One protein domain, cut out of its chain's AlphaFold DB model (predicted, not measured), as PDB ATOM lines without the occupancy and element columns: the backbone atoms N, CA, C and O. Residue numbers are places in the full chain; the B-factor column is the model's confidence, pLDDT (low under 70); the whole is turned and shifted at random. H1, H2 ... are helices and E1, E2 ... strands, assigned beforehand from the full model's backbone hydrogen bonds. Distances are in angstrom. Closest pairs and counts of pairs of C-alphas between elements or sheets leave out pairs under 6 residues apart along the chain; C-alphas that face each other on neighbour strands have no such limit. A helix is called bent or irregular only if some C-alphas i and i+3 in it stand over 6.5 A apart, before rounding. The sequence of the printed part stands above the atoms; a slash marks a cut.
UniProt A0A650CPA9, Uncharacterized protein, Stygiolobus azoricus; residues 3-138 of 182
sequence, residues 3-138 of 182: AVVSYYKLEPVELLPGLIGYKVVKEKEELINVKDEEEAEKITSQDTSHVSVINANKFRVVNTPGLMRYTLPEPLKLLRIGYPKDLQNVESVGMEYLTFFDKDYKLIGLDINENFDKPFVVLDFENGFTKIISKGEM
ATOM      1  N   ALA A   3      25.403  15.264   5.226       83.19
ATOM      2  CA  ALA A   3      26.172  14.869   4.059       83.19
ATOM      3  C   ALA A   3      25.326  13.925   3.203       83.19
ATOM      4  O   ALA A   3      24.559  13.112   3.722       83.19
ATOM      5  N   VAL A   4      25.476  14.047   1.892       86.31
ATOM      6  CA  VAL A   4      24.876  13.141   0.918       86.31
ATOM      7  C   VAL A   4      25.910  12.078   0.588       86.31
ATOM      8  O   VAL A   4      27.008  12.409   0.139       86.31
ATOM      9  N   VAL A   5      25.572  10.813   0.797       86.12
ATOM     10  CA  VAL A   5      26.407   9.679   0.404       86.12
ATOM     11  C   VAL A   5      25.771   9.017  -0.802       86.12
ATOM     12  O   VAL A   5      24.652   8.521  -0.735       86.12
ATOM     13  N   SER A   6      26.481   9.040  -1.925       87.12
ATOM     14  CA  SER A   6      26.096   8.322  -3.136       87.12
ATOM     15  C   SER A   6      26.929   7.054  -3.263       87.12
ATOM     16  O   SER A   6      28.159   7.127  -3.296       87.12
ATOM     17  N   TYR A   7      26.254   5.915  -3.362       86.75
ATOM     18  CA  TYR A   7      26.856   4.608  -3.584       86.75
ATOM     19  C   TYR A   7      26.820   4.270  -5.070       86.75
ATOM     20  O   TYR A   7      25.777   4.375  -5.727       86.75
ATOM     21  N   TYR A   8      27.972   3.865  -5.587       88.00
ATOM     22  CA  TYR A   8      28.161   3.480  -6.973       88.00
ATOM     23  C   TYR A   8      28.736   2.078  -7.062       88.00
ATOM     24  O   TYR A   8      29.672   1.744  -6.337       88.00
ATOM     25  N   LYS A   9      28.243   1.298  -8.017       88.44
ATOM     26  CA  LYS A   9      28.855   0.035  -8.419       88.44
ATOM     27  C   LYS A   9      29.922   0.270  -9.476       88.44
ATOM     28  O   LYS A   9      29.720   1.073 -10.388       88.44
ATOM     29  N   LEU A  10      31.038  -0.438  -9.342       88.56
ATOM     30  CA  LEU A  10      32.173  -0.387 -10.251       88.56
ATOM     31  C   LEU A  10      32.070  -1.425 -11.359       88.56
ATOM     32  O   LEU A  10      31.893  -2.615 -11.105       88.56
ATOM     33  N   GLU A  11      32.294  -0.965 -12.584       89.31
ATOM     34  CA  GLU A  11      32.441  -1.794 -13.773       89.31
ATOM     35  C   GLU A  11      33.771  -1.438 -14.456       89.31
ATOM     36  O   GLU A  11      33.914  -0.323 -14.967       89.31
ATOM     37  N   PRO A  12      34.778  -2.329 -14.457       89.00
ATOM     38  CA  PRO A  12      36.006  -2.090 -15.200       89.00
ATOM     39  C   PRO A  12      35.725  -2.174 -16.705       89.00
ATOM     40  O   PRO A  12      35.096  -3.115 -17.186       89.00
ATOM     41  N   VAL A  13      36.203  -1.185 -17.451       90.75
ATOM     42  CA  VAL A  13      36.072  -1.090 -18.905       90.75
ATOM     43  C   VAL A  13      37.452  -0.834 -19.487       90.75
ATOM     44  O   VAL A  13      38.123   0.130 -19.120       90.75
ATOM     45  N   GLU A  14      37.880  -1.683 -20.414       89.69
ATOM     46  CA  GLU A  14      39.110  -1.448 -21.163       89.69
ATOM     47  C   GLU A  14      38.866  -0.345 -22.203       89.69
ATOM     48  O   GLU A  14      38.028  -0.476 -23.096       89.69
ATOM     49  N   LEU A  15      39.556   0.784 -22.038       89.12
ATOM     50  CA  LEU A  15      39.420   1.957 -22.908       89.12
ATOM     51  C   LEU A  15      40.403   1.898 -24.081       89.12
ATOM     52  O   LEU A  15      40.083   2.312 -25.193       89.12
ATOM     53  N   LEU A  16      41.599   1.390 -23.798       88.12
ATOM     54  CA  LEU A  16      42.696   1.117 -24.718       88.12
ATOM     55  C   LEU A  16      43.454  -0.106 -24.187       88.12
ATOM     56  O   LEU A  16      43.400  -0.344 -22.979       88.12
ATOM     57  N   PRO A  17      44.219  -0.826 -25.026       87.75
ATOM     58  CA  PRO A  17      45.088  -1.899 -24.557       87.75
ATOM     59  C   PRO A  17      45.975  -1.436 -23.393       87.75
ATOM     60  O   PRO A  17      46.811  -0.542 -23.546       87.75
ATOM     61  N   GLY A  18      45.750  -2.011 -22.210       85.81
ATOM     62  CA  GLY A  18      46.478  -1.666 -20.984       85.81
ATOM     63  C   GLY A  18      45.997  -0.420 -20.222       85.81
ATOM     64  O   GLY A  18      46.606  -0.089 -19.209       85.81
ATOM     65  N   LEU A  19      44.917   0.247 -20.646       89.31
ATOM     66  CA  LEU A  19      44.264   1.349 -19.923       89.31
ATOM     67  C   LEU A  19      42.841   0.947 -19.525       89.31
ATOM     68  O   LEU A  19      41.950   0.823 -20.371       89.31
ATOM     69  N   ILE A  20      42.617   0.809 -18.222       90.62
ATOM     70  CA  ILE A  20      41.333   0.405 -17.650       90.62
ATOM     71  C   ILE A  20      40.680   1.624 -17.001       90.62
ATOM     72  O   ILE A  20      41.247   2.262 -16.117       90.62
ATOM     73  N   GLY A  21      39.466   1.951 -17.433       90.69
ATOM     74  CA  GLY A  21      38.596   2.906 -16.756       90.69
ATOM     75  C   GLY A  21      37.612   2.189 -15.845       90.69
ATOM     76  O   GLY A  21      37.035   1.175 -16.223       90.69
ATOM     77  N   TYR A  22      37.373   2.734 -14.657       90.81
ATOM     78  CA  TYR A  22      36.344   2.229 -13.754       90.81
ATOM     79  C   TYR A  22      35.071   3.038 -13.928       90.81
ATOM     80  O   TYR A  22      34.950   4.155 -13.410       90.81
ATOM     81  N   LYS A  23      34.134   2.469 -14.680       91.25
ATOM     82  CA  LYS A  23      32.801   3.023 -14.875       91.25
ATOM     83  C   LYS A  23      31.979   2.855 -13.602       91.25
ATOM     84  O   LYS A  23      32.114   1.860 -12.893       91.25
ATOM     85  N   VAL A  24      31.128   3.835 -13.325       89.81
ATOM     86  CA  VAL A  24      30.235   3.845 -12.169       89.81
ATOM     87  C   VAL A  24      28.772   3.902 -12.570       89.81
ATOM     88  O   VAL A  24      28.372   4.697 -13.420       89.81
ATOM     89  N   VAL A  25      27.961   3.092 -11.891       87.75
ATOM     90  CA  VAL A  25      26.495   3.137 -11.953       87.75
ATOM     91  C   VAL A  25      25.973   3.459 -10.559       87.75
ATOM     92  O   VAL A  25      26.360   2.811  -9.591       87.75
ATOM     93  N   LYS A  26      25.138   4.496 -10.439       86.88
ATOM     94  CA  LYS A  26      24.577   4.924  -9.152       86.88
ATOM     95  C   LYS A  26      23.526   3.916  -8.696       86.88
ATOM     96  O   LYS A  26      22.577   3.669  -9.431       86.88
ATOM     97  N   GLU A  27      23.681   3.381  -7.492       86.50
ATOM     98  CA  GLU A  27      22.733   2.417  -6.920       86.50
ATOM     99  C   GLU A  27      21.835   3.061  -5.872       86.50
ATOM    100  O   GLU A  27      20.620   2.870  -5.875       86.50
ATOM    101  N   LYS A  28      22.436   3.838  -4.967       85.81
ATOM    102  CA  LYS A  28      21.734   4.382  -3.808       85.81
ATOM    103  C   LYS A  28      22.263   5.754  -3.431       85.81
ATOM    104  O   LYS A  28      23.427   6.081  -3.662       85.81
ATOM    105  N   GLU A  29      21.398   6.552  -2.829       88.00
ATOM    106  CA  GLU A  29      21.736   7.840  -2.244       88.00
ATOM    107  C   GLU A  29      21.119   7.927  -0.853       88.00
ATOM    108  O   GLU A  29      19.943   7.613  -0.667       88.00
ATOM    109  N   GLU A  30      21.924   8.318   0.127       85.62
ATOM    110  CA  GLU A  30      21.518   8.406   1.525       85.62
ATOM    111  C   GLU A  30      21.954   9.734   2.134       85.62
ATOM    112  O   GLU A  30      22.994  10.300   1.792       85.62
ATOM    113  N   LEU A  31      21.153  10.228   3.075       85.06
ATOM    114  CA  LEU A  31      21.473  11.407   3.868       85.06
ATOM    115  C   LEU A  31      21.996  10.951   5.224       85.06
ATOM    116  O   LEU A  31      21.252  10.381   6.019       85.06
ATOM    117  N   ILE A  32      23.266  11.234   5.498       82.00
ATOM    118  CA  ILE A  32      23.938  10.821   6.731       82.00
ATOM    119  C   ILE A  32      24.419  12.063   7.475       82.00
ATOM    120  O   ILE A  32      24.865  13.045   6.881       82.00
ATOM    121  N   ASN A  33      24.331  12.035   8.803       79.75
ATOM    122  CA  ASN A  33      24.947  13.057   9.637       79.75
ATOM    123  C   ASN A  33      26.387  12.661   9.956       79.75
ATOM    124  O   ASN A  33      26.617  11.753  10.745       79.75
ATOM    125  N   VAL A  34      27.341  13.385   9.379       76.88
ATOM    126  CA  VAL A  34      28.776  13.184   9.612       76.88
ATOM    127  C   VAL A  34      29.308  14.328  10.470       76.88
ATOM    128  O   VAL A  34      28.953  15.494  10.231       76.88
ATOM    129  N   LYS A  35      30.104  14.034  11.502       71.62
ATOM    130  CA  LYS A  35      30.673  15.081  12.365       71.62
ATOM    131  C   LYS A  35      31.877  15.739  11.700       71.62
ATOM    132  O   LYS A  35      31.874  16.963  11.572       71.62
ATOM    133  N   ASP A  36      32.803  14.925  11.191       74.25
ATOM    134  CA  ASP A  36      34.104  15.355  10.668       74.25
ATOM    135  C   ASP A  36      34.553  14.549   9.430       74.25
ATOM    136  O   ASP A  36      34.015  13.487   9.124       74.25
ATOM    137  N   GLU A  37      35.559  15.054   8.710       72.88
ATOM    138  CA  GLU A  37      36.114  14.435   7.489       72.88
ATOM    139  C   GLU A  37      36.645  13.011   7.742       72.88
ATOM    140  O   GLU A  37      36.412  12.114   6.939       72.88
ATOM    141  N   GLU A  38      37.248  12.758   8.908       73.44
ATOM    142  CA  GLU A  38      37.750  11.430   9.299       73.44
ATOM    143  C   GLU A  38      36.638  10.386   9.490       73.44
ATOM    144  O   GLU A  38      36.864   9.189   9.312       73.44
ATOM    145  N   GLU A  39      35.428  10.809   9.873       73.38
ATOM    146  CA  GLU A  39      34.273   9.909   9.919       73.38
ATOM    147  C   GLU A  39      33.773   9.605   8.504       73.38
ATOM    148  O   GLU A  39      33.411   8.465   8.234       73.38
ATOM    149  N   ALA A  40      33.815  10.582   7.589       70.44
ATOM    150  CA  ALA A  40      33.474  10.358   6.186       70.44
ATOM    151  C   ALA A  40      34.434   9.364   5.516       70.44
ATOM    152  O   ALA A  40      33.986   8.465   4.811       70.44
ATOM    153  N   GLU A  41      35.738   9.457   5.778       68.25
ATOM    154  CA  GLU A  41      36.732   8.506   5.251       68.25
ATOM    155  C   GLU A  41      36.485   7.058   5.713       68.25
ATOM    156  O   GLU A  41      36.810   6.118   4.994       68.25
ATOM    157  N   LYS A  42      35.877   6.859   6.890       70.31
ATOM    158  CA  LYS A  42      35.549   5.526   7.429       70.31
ATOM    159  C   LYS A  42      34.264   4.932   6.861       70.31
ATOM    160  O   LYS A  42      34.026   3.739   7.045       70.31
ATOM    161  N   ILE A  43      33.435   5.729   6.181       67.50
ATOM    162  CA  ILE A  43      32.248   5.247   5.456       67.50
ATOM    163  C   ILE A  43      32.731   4.650   4.129       67.50
ATOM    164  O   ILE A  43      32.483   5.159   3.031       67.50
ATOM    165  N   THR A  44      33.510   3.583   4.236       62.66
ATOM    166  CA  THR A  44      33.954   2.793   3.096       62.66
ATOM    167  C   THR A  44      32.860   1.790   2.777       62.66
ATOM    168  O   THR A  44      32.287   1.171   3.677       62.66
ATOM    169  N   SER A  45      32.576   1.601   1.493       59.22
ATOM    170  CA  SER A  45      31.869   0.406   1.054       59.22
ATOM    171  C   SER A  45      32.671  -0.811   1.522       59.22
ATOM    172  O   SER A  45      33.871  -0.889   1.267       59.22
ATOM    173  N   GLN A  46      32.043  -1.734   2.248       55.25
ATOM    174  CA  GLN A  46      32.729  -2.919   2.788       55.25
ATOM    175  C   GLN A  46      33.254  -3.855   1.680       55.25
ATOM    176  O   GLN A  46      34.094  -4.711   1.946       55.25
ATOM    177  N   ASP A  47      32.828  -3.625   0.434       63.16
ATOM    178  CA  ASP A  47      33.114  -4.458  -0.724       63.16
ATOM    179  C   ASP A  47      34.037  -3.776  -1.741       63.16
ATOM    180  O   ASP A  47      33.958  -2.575  -2.008       63.16
ATOM    181  N   THR A  48      34.869  -4.585  -2.399       68.69
ATOM    182  CA  THR A  48      35.822  -4.160  -3.439       68.69
ATOM    183  C   THR A  48      35.168  -3.672  -4.735       68.69
ATOM    184  O   THR A  48      35.850  -3.122  -5.596       68.69
ATOM    185  N   SER A  49      33.859  -3.865  -4.893       74.12
ATOM    186  CA  SER A  49      33.092  -3.532  -6.098       74.12
ATOM    187  C   SER A  49      32.307  -2.224  -6.001       74.12
ATOM    188  O   SER A  49      31.668  -1.840  -6.980       74.12
ATOM    189  N   HIS A  50      32.347  -1.526  -4.865       81.81
ATOM    190  CA  HIS A  50      31.530  -0.336  -4.641       81.81
ATOM    191  C   HIS A  50      32.382   0.876  -4.264       81.81
ATOM    192  O   HIS A  50      33.365   0.769  -3.536       81.81
ATOM    193  N   VAL A  51      31.957   2.058  -4.704       83.38
ATOM    194  CA  VAL A  51      32.552   3.354  -4.350       83.38
ATOM    195  C   VAL A  51      31.506   4.220  -3.686       83.38
ATOM    196  O   VAL A  51      30.391   4.347  -4.190       83.38
ATOM    197  N   SER A  52      31.880   4.849  -2.578       81.00
ATOM    198  CA  SER A  52      31.058   5.859  -1.924       81.00
ATOM    199  C   SER A  52      31.639   7.247  -2.188       81.00
ATOM    200  O   SER A  52      32.823   7.517  -1.975       81.00
ATOM    201  N   VAL A  53      30.790   8.147  -2.680       82.56
ATOM    202  CA  VAL A  53      31.106   9.571  -2.825       82.56
ATOM    203  C   VAL A  53      30.294  10.324  -1.791       82.56
ATOM    204  O   VAL A  53      29.064  10.312  -1.829       82.56
ATOM    205  N   ILE A  54      30.990  10.979  -0.875       81.75
ATOM    206  CA  ILE A  54      30.401  11.717   0.234       81.75
ATOM    207  C   ILE A  54      30.539  13.195  -0.081       81.75
ATOM    208  O   ILE A  54      31.648  13.722  -0.178       81.75
ATOM    209  N   ASN A  55      29.404  13.860  -0.243       83.81
ATOM    210  CA  ASN A  55      29.336  15.288  -0.485       83.81
ATOM    211  C   ASN A  55      28.762  15.986   0.750       83.81
ATOM    212  O   ASN A  55      27.588  15.822   1.088       83.81
ATOM    213  N   ALA A  56      29.599  16.757   1.437       82.44
ATOM    214  CA  ALA A  56      29.197  17.623   2.535       82.44
ATOM    215  C   ALA A  56      29.473  19.083   2.156       82.44
ATOM    216  O   ALA A  56      30.416  19.384   1.432       82.44
ATOM    217  N   ASN A  57      28.729  20.033   2.731       77.56
ATOM    218  CA  ASN A  57      28.857  21.469   2.412       77.56
ATOM    219  C   ASN A  57      30.283  22.056   2.529       77.56
ATOM    220  O   ASN A  57      30.525  23.178   2.090       77.56
ATOM    221  N   LYS A  58      31.216  21.368   3.199       77.06
ATOM    222  CA  LYS A  58      32.582  21.848   3.460       77.06
ATOM    223  C   LYS A  58      33.679  20.993   2.834       77.06
ATOM    224  O   LYS A  58      34.790  21.505   2.703       77.06
ATOM    225  N   PHE A  59      33.405  19.736   2.512       77.31
ATOM    226  CA  PHE A  59      34.402  18.787   2.040       77.31
ATOM    227  C   PHE A  59      33.728  17.702   1.206       77.31
ATOM    228  O   PHE A  59      32.541  17.413   1.373       77.31
ATOM    229  N   ARG A  60      34.516  17.089   0.333       80.75
ATOM    230  CA  ARG A  60      34.101  15.962  -0.482       80.75
ATOM    231  C   ARG A  60      35.110  14.847  -0.303       80.75
ATOM    232  O   ARG A  60      36.307  15.101  -0.378       80.75
ATOM    233  N   VAL A  61      34.618  13.636  -0.080       81.56
ATOM    234  CA  VAL A  61      35.464  12.446   0.047       81.56
ATOM    235  C   VAL A  61      35.001  11.412  -0.966       81.56
ATOM    236  O   VAL A  61      33.804  11.149  -1.089       81.56
ATOM    237  N   VAL A  62      35.951  10.839  -1.701       82.94
ATOM    238  CA  VAL A  62      35.718   9.698  -2.589       82.94
ATOM    239  C   VAL A  62      36.429   8.500  -1.980       82.94
ATOM    240  O   VAL A  62      37.657   8.412  -2.017       82.94
ATOM    241  N   ASN A  63      35.654   7.575  -1.429       81.25
ATOM    242  CA  ASN A  63      36.181   6.346  -0.859       81.25
ATOM    243  C   ASN A  63      36.157   5.269  -1.936       81.25
ATOM    244  O   ASN A  63      35.101   4.744  -2.297       81.25
ATOM    245  N   THR A  64      37.341   4.959  -2.461       75.06
ATOM    246  CA  THR A  64      37.521   3.892  -3.447       75.06
ATOM    247  C   THR A  64      38.138   2.657  -2.806       75.06
ATOM    248  O   THR A  64      38.995   2.787  -1.927       75.06
ATOM    249  N   PRO A  65      37.754   1.449  -3.252       69.88
ATOM    250  CA  PRO A  65      38.551   0.268  -2.987       69.88
ATOM    251  C   PRO A  65      39.915   0.479  -3.657       69.88
ATOM    252  O   PRO A  65      39.984   1.056  -4.742       69.88
ATOM    253  N   GLY A  66      41.005   0.041  -3.019       68.56
ATOM    254  CA  GLY A  66      42.397   0.303  -3.433       68.56
ATOM    255  C   GLY A  66      42.836  -0.302  -4.778       68.56
ATOM    256  O   GLY A  66      44.023  -0.529  -4.985       68.56
ATOM    257  N   LEU A  67      41.886  -0.594  -5.664       70.00
ATOM    258  CA  LEU A  67      42.061  -1.110  -7.014       70.00
ATOM    259  C   LEU A  67      42.504  -0.021  -8.001       70.00
ATOM    260  O   LEU A  67      43.150  -0.331  -8.990       70.00
ATOM    261  N   MET A  68      42.168   1.248  -7.753       78.81
ATOM    262  CA  MET A  68      42.420   2.334  -8.705       78.81
ATOM    263  C   MET A  68      43.725   3.061  -8.386       78.81
ATOM    264  O   MET A  68      43.931   3.516  -7.259       78.81
ATOM    265  N   ARG A  69      44.591   3.244  -9.391       79.62
ATOM    266  CA  ARG A  69      45.792   4.086  -9.242       79.62
ATOM    267  C   ARG A  69      45.455   5.569  -9.224       79.62
ATOM    268  O   ARG A  69      46.067   6.335  -8.477       79.62
ATOM    269  N   TYR A  70      44.476   5.958 -10.033       84.19
ATOM    270  CA  TYR A  70      44.009   7.331 -10.137       84.19
ATOM    271  C   TYR A  70      42.533   7.404  -9.806       84.19
ATOM    272  O   TYR A  70      41.714   6.806 -10.497       84.19
ATOM    273  N   THR A  71      42.203   8.202  -8.799       86.06
ATOM    274  CA  THR A  71      40.821   8.461  -8.400       86.06
ATOM    275  C   THR A  71      40.430   9.870  -8.827       86.06
ATOM    276  O   THR A  71      41.136  10.846  -8.555       86.06
ATOM    277  N   LEU A  72      39.307   9.985  -9.525       87.06
ATOM    278  CA  LEU A  72      38.704  11.262  -9.874       87.06
ATOM    279  C   LEU A  72      37.967  11.827  -8.651       87.06
ATOM    280  O   LEU A  72      37.467  11.063  -7.824       87.06
ATOM    281  N   PRO A  73      37.875  13.161  -8.519       82.81
ATOM    282  CA  PRO A  73      37.121  13.781  -7.429       82.81
ATOM    283  C   PRO A  73      35.619  13.486  -7.533       82.81
ATOM    284  O   PRO A  73      34.890  13.579  -6.545       82.81
ATOM    285  N   GLU A  74      35.147  13.125  -8.729       86.94
ATOM    286  CA  GLU A  74      33.768  12.757  -8.976       86.94
ATOM    287  C   GLU A  74      33.584  11.838 -10.175       86.94
ATOM    288  O   GLU A  74      34.478  11.753 -11.018       86.94
ATOM    289  N   PRO A  75      32.414  11.180 -10.273       89.62
ATOM    290  CA  PRO A  75      31.995  10.519 -11.494       89.62
ATOM    291  C   PRO A  75      31.925  11.524 -12.645       89.62
ATOM    292  O   PRO A  75      31.030  12.368 -12.676       89.62
ATOM    293  N   LEU A  76      32.851  11.425 -13.594       91.25
ATOM    294  CA  LEU A  76      32.914  12.302 -14.760       91.25
ATOM    295  C   LEU A  76      32.720  11.494 -16.034       91.25
ATOM    296  O   LEU A  76      33.293  10.414 -16.190       91.25
ATOM    297  N   LYS A  77      31.933  12.024 -16.971       92.31
ATOM    298  CA  LYS A  77      31.765  11.390 -18.278       92.31
ATOM    299  C   LYS A  77      33.007  11.608 -19.135       92.31
ATOM    300  O   LYS A  77      33.469  12.736 -19.296       92.31
ATOM    301  N   LEU A  78      33.535  10.519 -19.682       92.50
ATOM    302  CA  LEU A  78      34.652  10.527 -20.615       92.50
ATOM    303  C   LEU A  78      34.173  10.952 -22.009       92.50
ATOM    304  O   LEU A  78      33.247  10.357 -22.556       92.50
ATOM    305  N   LEU A  79      34.830  11.951 -22.593       92.88
ATOM    306  CA  LEU A  79      34.503  12.475 -23.919       92.88
ATOM    307  C   LEU A  79      35.450  11.942 -24.988       92.88
ATOM    308  O   LEU A  79      35.006  11.466 -26.033       92.88
ATOM    309  N   ARG A  80      36.759  12.023 -24.742       92.69
ATOM    310  CA  ARG A  80      37.778  11.542 -25.677       92.69
ATOM    311  C   ARG A  80      39.074  11.173 -24.970       92.69
ATOM    312  O   ARG A  80      39.377  11.674 -23.890       92.69
ATOM    313  N   ILE A  81      39.843  10.316 -25.624       92.75
ATOM    314  CA  ILE A  81      41.177   9.898 -25.212       92.75
ATOM    315  C   ILE A  81      42.152  10.260 -26.321       92.75
ATOM    316  O   ILE A  81      42.001   9.789 -27.442       92.75
ATOM    317  N   GLY A  82      43.150  11.076 -26.004       91.50
ATOM    318  CA  GLY A  82      44.284  11.383 -26.864       91.50
ATOM    319  C   GLY A  82      45.498  10.530 -26.506       91.50
ATOM    320  O   GLY A  82      45.880  10.469 -25.339       91.50
ATOM    321  N   TYR A  83      46.152   9.917 -27.486       90.62
ATOM    322  CA  TYR A  83      47.429   9.225 -27.287       90.62
ATOM    323  C   TYR A  83      48.410   9.537 -28.425       90.62
ATOM    324  O   TYR A  83      47.993   9.843 -29.542       90.62
ATOM    325  N   PRO A  84      49.724   9.474 -28.165       89.00
ATOM    326  CA  PRO A  84      50.730   9.765 -29.174       89.00
ATOM    327  C   PRO A  84      50.798   8.643 -30.220       89.00
ATOM    328  O   PRO A  84      50.937   7.457 -29.890       89.00
ATOM    329  N   LYS A  85      50.712   9.030 -31.493       84.06
ATOM    330  CA  LYS A  85      50.831   8.140 -32.655       84.06
ATOM    331  C   LYS A  85      52.221   8.197 -33.269       84.06
ATOM    332  O   LYS A  85      52.774   7.153 -33.597       84.06
ATOM    333  N   ASP A  86      52.776   9.400 -33.374       73.38
ATOM    334  CA  ASP A  86      54.084   9.629 -33.967       73.38
ATOM    335  C   ASP A  86      55.024  10.258 -32.936       73.38
ATOM    336  O   ASP A  86      54.812  11.376 -32.466       73.38
ATOM    337  N   LEU A  87      56.028   9.473 -32.548       69.06
ATOM    338  CA  LEU A  87      57.102   9.861 -31.633       69.06
ATOM    339  C   LEU A  87      58.428  10.049 -32.386       69.06
ATOM    340  O   LEU A  87      59.454  10.273 -31.747       69.06
ATOM    341  N   GLN A  88      58.432   9.910 -33.719       68.31
ATOM    342  CA  GLN A  88      59.654   9.971 -34.523       68.31
ATOM    343  C   GLN A  88      60.148  11.412 -34.705       68.31
ATOM    344  O   GLN A  88      61.349  11.637 -34.836       68.31
ATOM    345  N   ASN A  89      59.244  12.395 -34.650       65.31
ATOM    346  CA  ASN A  89      59.589  13.812 -34.706       65.31
ATOM    347  C   ASN A  89      59.818  14.388 -33.301       65.31
ATOM    348  O   ASN A  89      58.919  14.428 -32.466       65.31
ATOM    349  N   VAL A  90      61.030  14.890 -33.056       64.31
ATOM    350  CA  VAL A  90      61.434  15.485 -31.765       64.31
ATOM    351  C   VAL A  90      60.766  16.851 -31.522       64.31
ATOM    352  O   VAL A  90      60.641  17.284 -30.380       64.31
ATOM    353  N   GLU A  91      60.302  17.522 -32.580       67.50
ATOM    354  CA  GLU A  91      59.727  18.875 -32.510       67.50
ATOM    355  C   GLU A  91      58.200  18.909 -32.350       67.50
ATOM    356  O   GLU A  91      57.661  19.886 -31.829       67.50
ATOM    357  N   SER A  92      57.478  17.864 -32.770       72.56
ATOM    358  CA  SER A  92      56.019  17.810 -32.632       72.56
ATOM    359  C   SER A  92      55.524  16.383 -32.430       72.56
ATOM    360  O   SER A  92      55.912  15.465 -33.147       72.56
ATOM    361  N   VAL A  93      54.653  16.202 -31.435       76.69
ATOM    362  CA  VAL A  93      54.033  14.908 -31.138       76.69
ATOM    363  C   VAL A  93      52.673  14.854 -31.820       76.69
ATOM    364  O   VAL A  93      51.763  15.609 -31.471       76.69
ATOM    365  N   GLY A  94      52.527  13.947 -32.785       82.56
ATOM    366  CA  GLY A  94      51.241  13.670 -33.417       82.56
ATOM    367  C   GLY A  94      50.315  12.943 -32.442       82.56
ATOM    368  O   GLY A  94      50.645  11.851 -31.975       82.56
ATOM    369  N   MET A  95      49.157  13.534 -32.146       88.62
ATOM    370  CA  MET A  95      48.147  12.957 -31.254       88.62
ATOM    371  C   MET A  95      47.006  12.334 -32.058       88.62
ATOM    372  O   MET A  95      46.471  12.954 -32.976       88.62
ATOM    373  N   GLU A  96      46.609  11.122 -31.689       90.00
ATOM    374  CA  GLU A  96      45.406  10.457 -32.182       90.00
ATOM    375  C   GLU A  96      44.339  10.478 -31.092       90.00
ATOM    376  O   GLU A  96      44.656  10.327 -29.912       90.00
ATOM    377  N   TYR A  97      43.082  10.696 -31.483       91.38
ATOM    378  CA  TYR A  97      41.966  10.839 -30.555       91.38
ATOM    379  C   TYR A  97      40.913   9.762 -30.798       91.38
ATOM    380  O   TYR A  97      40.375   9.649 -31.897       91.38
ATOM    381  N   LEU A  98      40.569   9.029 -29.743       90.69
ATOM    382  CA  LEU A  98      39.392   8.167 -29.688       90.69
ATOM    383  C   LEU A  98      38.272   8.894 -28.965       90.69
ATOM    384  O   LEU A  98      38.455   9.372 -27.847       90.69
ATOM    385  N   THR A  99      37.111   8.979 -29.596       91.75
ATOM    386  CA  THR A  99      35.946   9.677 -29.058       91.75
ATOM    387  C   THR A  99      34.952   8.694 -28.450       91.75
ATOM    388  O   THR A  99      34.784   7.566 -28.910       91.75
ATOM    389  N   PHE A 100      34.288   9.133 -27.386       88.44
ATOM    390  CA  PHE A 100      33.330   8.351 -26.604       88.44
ATOM    391  C   PHE A 100      32.003   9.098 -26.428       88.44
ATOM    392  O   PHE A 100      31.235   8.775 -25.531       88.44
ATOM    393  N   PHE A 101      31.705  10.084 -27.282       85.19
ATOM    394  CA  PHE A 101      30.513  10.935 -27.163       85.19
ATOM    395  C   PHE A 101      29.199  10.145 -27.111       85.19
ATOM    396  O   PHE A 101      28.311  10.489 -26.328       85.19
ATOM    397  N   ASP A 102      29.126   9.055 -27.877       84.50
ATOM    398  CA  ASP A 102      27.950   8.183 -27.968       84.50
ATOM    399  C   ASP A 102      27.811   7.232 -26.768       84.50
ATOM    400  O   ASP A 102      26.782   6.579 -26.598       84.50
ATOM    401  N   LYS A 103      28.845   7.126 -25.922       84.25
ATOM    402  CA  LYS A 103      28.872   6.230 -24.764       84.25
ATOM    403  C   LYS A 103      28.714   7.031 -23.474       84.25
ATOM    404  O   LYS A 103      29.438   7.991 -23.226       84.25
ATOM    405  N   ASP A 104      27.811   6.608 -22.592       84.31
ATOM    406  CA  ASP A 104      27.673   7.215 -21.259       84.31
ATOM    407  C   ASP A 104      28.682   6.609 -20.267       84.31
ATOM    408  O   ASP A 104      28.344   5.919 -19.300       84.31
ATOM    409  N   TYR A 105      29.971   6.787 -20.562       87.50
ATOM    410  CA  TYR A 105      31.064   6.310 -19.716       87.50
ATOM    411  C   TYR A 105      31.356   7.315 -18.608       87.50
ATOM    412  O   TYR A 105      32.268   8.130 -18.718       87.50
ATOM    413  N   LYS A 106      30.590   7.238 -17.517       90.81
ATOM    414  CA  LYS A 106      30.897   7.940 -16.264       90.81
ATOM    415  C   LYS A 106      31.952   7.165 -15.496       90.81
ATOM    416  O   LYS A 106      31.665   6.080 -14.998       90.81
ATOM    417  N   LEU A 107      33.163   7.701 -15.426       90.94
ATOM    418  CA  LEU A 107      34.303   7.083 -14.759       90.94
ATOM    419  C   LEU A 107      34.553   7.746 -13.404       90.94
ATOM    420  O   LEU A 107      34.381   8.954 -13.266       90.94
ATOM    421  N   ILE A 108      34.996   6.964 -12.420       88.81
ATOM    422  CA  ILE A 108      35.440   7.465 -11.102       88.81
ATOM    423  C   ILE A 108      36.942   7.290 -10.883       88.81
ATOM    424  O   ILE A 108      37.522   7.878  -9.974       88.81
ATOM    425  N   GLY A 109      37.592   6.495 -11.724       88.25
ATOM    426  CA  GLY A 109      39.022   6.281 -11.643       88.25
ATOM    427  C   GLY A 109      39.557   5.480 -12.811       88.25
ATOM    428  O   GLY A 109      38.808   5.033 -13.684       88.25
ATOM    429  N   LEU A 110      40.877   5.357 -12.835       89.50
ATOM    430  CA  LEU A 110      41.648   4.778 -13.926       89.50
ATOM    431  C   LEU A 110      42.799   3.945 -13.362       89.50
ATOM    432  O   LEU A 110      43.385   4.287 -12.327       89.50
ATOM    433  N   ASP A 111      43.147   2.891 -14.086       87.88
ATOM    434  CA  ASP A 111      44.344   2.091 -13.861       87.88
ATOM    435  C   ASP A 111      45.075   1.819 -15.181       87.88
ATOM    436  O   ASP A 111      44.478   1.802 -16.261       87.88
ATOM    437  N   ILE A 112      46.391   1.660 -15.084       85.81
ATOM    438  CA  ILE A 112      47.272   1.382 -16.215       85.81
ATOM    439  C   ILE A 112      48.065   0.123 -15.900       85.81
ATOM    440  O   ILE A 112      48.777   0.059 -14.894       85.81
ATOM    441  N   ASN A 113      47.989  -0.829 -16.821       84.06
ATOM    442  CA  ASN A 113      48.691  -2.101 -16.771       84.06
ATOM    443  C   ASN A 113      49.971  -2.064 -17.613       84.06
ATOM    444  O   ASN A 113      50.192  -1.169 -18.426       84.06
ATOM    445  N   GLU A 114      50.813  -3.083 -17.448       82.06
ATOM    446  CA  GLU A 114      52.094  -3.223 -18.159       82.06
ATOM    447  C   GLU A 114      51.942  -3.291 -19.687       82.06
ATOM    448  O   GLU A 114      52.839  -2.873 -20.415       82.06
ATOM    449  N   ASN A 115      50.769  -3.716 -20.164       84.06
ATOM    450  CA  ASN A 115      50.427  -3.790 -21.586       84.06
ATOM    451  C   ASN A 115      50.265  -2.413 -22.255       84.06
ATOM    452  O   ASN A 115      50.080  -2.344 -23.469       84.06
ATOM    453  N   PHE A 116      50.308  -1.314 -21.495       85.25
ATOM    454  CA  PHE A 116      50.212   0.028 -22.054       85.25
ATOM    455  C   PHE A 116      51.537   0.450 -22.708       85.25
ATOM    456  O   PHE A 116      52.541   0.738 -22.044       85.25
ATOM    457  N   ASP A 117      51.544   0.497 -24.037       83.88
ATOM    458  CA  ASP A 117      52.750   0.744 -24.836       83.88
ATOM    459  C   ASP A 117      53.065   2.240 -25.045       83.88
ATOM    460  O   ASP A 117      54.180   2.625 -25.391       83.88
ATOM    461  N   LYS A 118      52.108   3.140 -24.793       86.44
ATOM    462  CA  LYS A 118      52.299   4.576 -25.059       86.44
ATOM    463  C   LYS A 118      52.993   5.296 -23.886       86.44
ATOM    464  O   LYS A 118      52.812   4.914 -22.730       86.44
ATOM    465  N   PRO A 119      53.771   6.368 -24.137       84.56
ATOM    466  CA  PRO A 119      54.460   7.106 -23.075       84.56
ATOM    467  C   PRO A 119      53.510   7.930 -22.196       84.56
ATOM    468  O   PRO A 119      53.790   8.130 -21.013       84.56
ATOM    469  N   PHE A 120      52.391   8.405 -22.745       88.62
ATOM    470  CA  PHE A 120      51.340   9.093 -22.001       88.62
ATOM    471  C   PHE A 120      49.988   8.970 -22.709       88.62
ATOM    472  O   PHE A 120      49.918   8.640 -23.893       88.62
ATOM    473  N   VAL A 121      48.923   9.264 -21.972       91.19
ATOM    474  CA  VAL A 121      47.551   9.386 -22.461       91.19
ATOM    475  C   VAL A 121      46.918  10.652 -21.897       91.19
ATOM    476  O   VAL A 121      47.199  11.051 -20.768       91.19
ATOM    477  N   VAL A 122      46.068  11.292 -22.687       91.94
ATOM    478  CA  VAL A 122      45.281  12.465 -22.313       91.94
ATOM    479  C   VAL A 122      43.817  12.050 -22.293       91.94
ATOM    480  O   VAL A 122      43.291  11.613 -23.308       91.94
ATOM    481  N   LEU A 123      43.155  12.167 -21.151       91.94
ATOM    482  CA  LEU A 123      41.729  11.902 -21.004       91.94
ATOM    483  C   LEU A 123      41.000  13.228 -20.842       91.94
ATOM    484  O   LEU A 123      41.273  13.969 -19.897       91.94
ATOM    485  N   ASP A 124      40.066  13.497 -21.741       92.25
ATOM    486  CA  ASP A 124      39.191  14.657 -21.659       92.25
ATOM    487  C   ASP A 124      37.811  14.218 -21.188       92.25
ATOM    488  O   ASP A 124      37.175  13.337 -21.780       92.25
ATOM    489  N   PHE A 125      37.356  14.856 -20.121       92.50
ATOM    490  CA  PHE A 125      36.070  14.624 -19.493       92.50
ATOM    491  C   PHE A 125      35.136  15.819 -19.698       92.50
ATOM    492  O   PHE A 125      35.533  16.893 -20.159       92.50
ATOM    493  N   GLU A 126      33.874  15.635 -19.322       89.38
ATOM    494  CA  GLU A 126      32.923  16.737 -19.196       89.38
ATOM    495  C   GLU A 126      33.417  17.826 -18.228       89.38
ATOM    496  O   GLU A 126      34.335  17.634 -17.428       89.38
ATOM    497  N   ASN A 127      32.816  19.012 -18.334       86.12
ATOM    498  CA  ASN A 127      33.171  20.209 -17.560       86.12
ATOM    499  C   ASN A 127      34.598  20.736 -17.809       86.12
ATOM    500  O   ASN A 127      35.117  21.518 -17.014       86.12
ATOM    501  N   GLY A 128      35.231  20.336 -18.919       84.25
ATOM    502  CA  GLY A 128      36.578  20.780 -19.290       84.25
ATOM    503  C   GLY A 128      37.682  20.188 -18.413       84.25
ATOM    504  O   GLY A 128      38.792  20.717 -18.383       84.25
ATOM    505  N   PHE A 129      37.384  19.115 -17.674       88.00
ATOM    506  CA  PHE A 129      38.377  18.428 -16.864       88.00
ATOM    507  C   PHE A 129      39.248  17.541 -17.760       88.00
ATOM    508  O   PHE A 129      38.769  16.581 -18.357       88.00
ATOM    509  N   THR A 130      40.542  17.844 -17.830       90.88
ATOM    510  CA  THR A 130      41.522  17.053 -18.583       90.88
ATOM    511  C   THR A 130      42.515  16.415 -17.626       90.88
ATOM    512  O   THR A 130      43.091  17.085 -16.763       90.88
ATOM    513  N   LYS A 131      42.764  15.117 -17.797       88.81
ATOM    514  CA  LYS A 131      43.765  14.374 -17.035       88.81
ATOM    515  C   LYS A 131      44.795  13.765 -17.972       88.81
ATOM    516  O   LYS A 131      44.465  12.949 -18.821       88.81
ATOM    517  N   ILE A 132      46.056  14.126 -17.773       89.88
ATOM    518  CA  ILE A 132      47.184  13.497 -18.459       89.88
ATOM    519  C   ILE A 132      47.761  12.443 -17.523       89.88
ATOM    520  O   ILE A 132      47.994  12.732 -16.348       89.88
ATOM    521  N   ILE A 133      47.964  11.234 -18.037       87.50
ATOM    522  CA  ILE A 133      48.610  10.146 -17.312       87.50
ATOM    523  C   ILE A 133      49.835   9.714 -18.098       87.50
ATOM    524  O   ILE A 133      49.736   9.354 -19.269       87.50
ATOM    525  N   SER A 134      50.995   9.762 -17.455       86.25
ATOM    526  CA  SER A 134      52.251   9.311 -18.046       86.25
ATOM    527  C   SER A 134      52.599   7.903 -17.567       86.25
ATOM    528  O   SER A 134      52.359   7.547 -16.414       86.25
ATOM    529  N   LYS A 135      53.224   7.101 -18.432       78.81
ATOM    530  CA  LYS A 135      53.691   5.747 -18.095       78.81
ATOM    531  C   LYS A 135      54.667   5.757 -16.910       78.81
ATOM    532  O   LYS A 135      54.663   4.846 -16.091       78.81
ATOM    533  N   GLY A 136      55.456   6.825 -16.761       70.69
ATOM    534  CA  GLY A 136      56.380   7.002 -15.635       70.69
ATOM    535  C   GLY A 136      55.701   7.090 -14.264       70.69
ATOM    536  O   GLY A 136      56.321   6.768 -13.251       70.69
ATOM    537  N   GLU A 137      54.423   7.463 -14.207       66.31
ATOM    538  CA  GLU A 137      53.675   7.508 -12.952       66.31
ATOM    539  C   GLU A 137      53.156   6.130 -12.499       66.31
ATOM    540  O   GLU A 137      52.755   5.999 -11.341       66.31
ATOM    541  N   MET A 138      53.259   5.080 -13.333       62.44
ATOM    542  CA  MET A 138      52.887   3.699 -12.973       62.44
ATOM    543  C   MET A 138      53.635   3.168 -11.740       62.44
ATOM    544  O   MET A 138      53.102   2.341 -11.007       62.44
TER     545      MET A 138
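AT A GLANCE: This is residues 3 to 138 of the 182 residues of an uncharacterized protein of Stygiolobus azoricus (UniProt A0A650CPA9). A long, strongly twisted sheet makes the body: the bent hairpin of E1 and E2 joins a small group at one end, E3 and E4 with H1 over E3, to a larger group made of E5 to E9. Within the larger group the long strand E5 bends sharply, with E7 and E6 on one side of it and the hairpin of E8 and E9 on the other. The printed part has 136 residues with nine named strands and two short named helices, H1 coming between E2 and E3 along the chain and H2 following E9; the sheet is branched, with three neighbours beside E5, its neighbour pairs are antiparallel, and the class is mostly strand. The whole is only just compact, close to loose, with a radius of gyration of the C-alphas of 16.7 A, and only just a rod, spanning 56 by 28 by 25 A.

IN THESE COORDINATES: E1, residues 3 to 16, starts at C-alpha 3 (26.172, 14.869, 4.059) and is 35.9 A long; E2, residues 19 to 33, is 37.2 A long. E5, residues 70 to 86, is 26.0 A long. E3 is residues 50 to 56, E4 59 to 63, E6 94 to 99, E7 106 to 112, E8 120 to 125 and E9 130 to 134. H1 is residues 37 to 42; H2, residues 135 to 138, ends at C-alpha 138 (52.887, 3.699, -12.973).

HOW THE PARTS SIT: E1 bends by 60 degrees at residue 11, E2 by 74 degrees at residue 30. They form a hairpin, with N 5 and O 30 2.8 A apart. E3 lies on the other side of E1 from E2, N 6 to O 53 being 2.9 A, and E4 forms a hairpin with E3, N 54 to O 61 2.8 A. E7 is the antiparallel neighbour of E2, N 22 to O 109 2.9 A, and of E5, N 72 to O 108 2.8 A. E5 bends by 137 degrees at residue 74; its pairing is staggered, with E7 over residues 70 to 77, E8 over 78 to 82, N 82 to O 122 2.8 A, and E6 over 80 to 86, N 83 to O 96 2.9 A. E8 and E9 form a hairpin, N 123 to O 131 2.8 A. E4, E6 and E9 are edge strands. H1 is on the sheet at a height of 8.5 A, over E3 and along the strands, at 18 degrees to E3 on the local plane. H2 only grazes the sheet. In H1 1 of 2 O i to N i+4 pairs is within hydrogen-bond range; H2 is too short for one.

THE WHOLE: The C-alphas farthest apart, those of Asn 33 and Asn 89, are 56.3 A apart. The printed part has no cut and no long link. Mean pLDDT of the printed part is 82.8; residues 41, 43 to 48, 65 to 66, 87 to 91 and 137 to 138 are under 70.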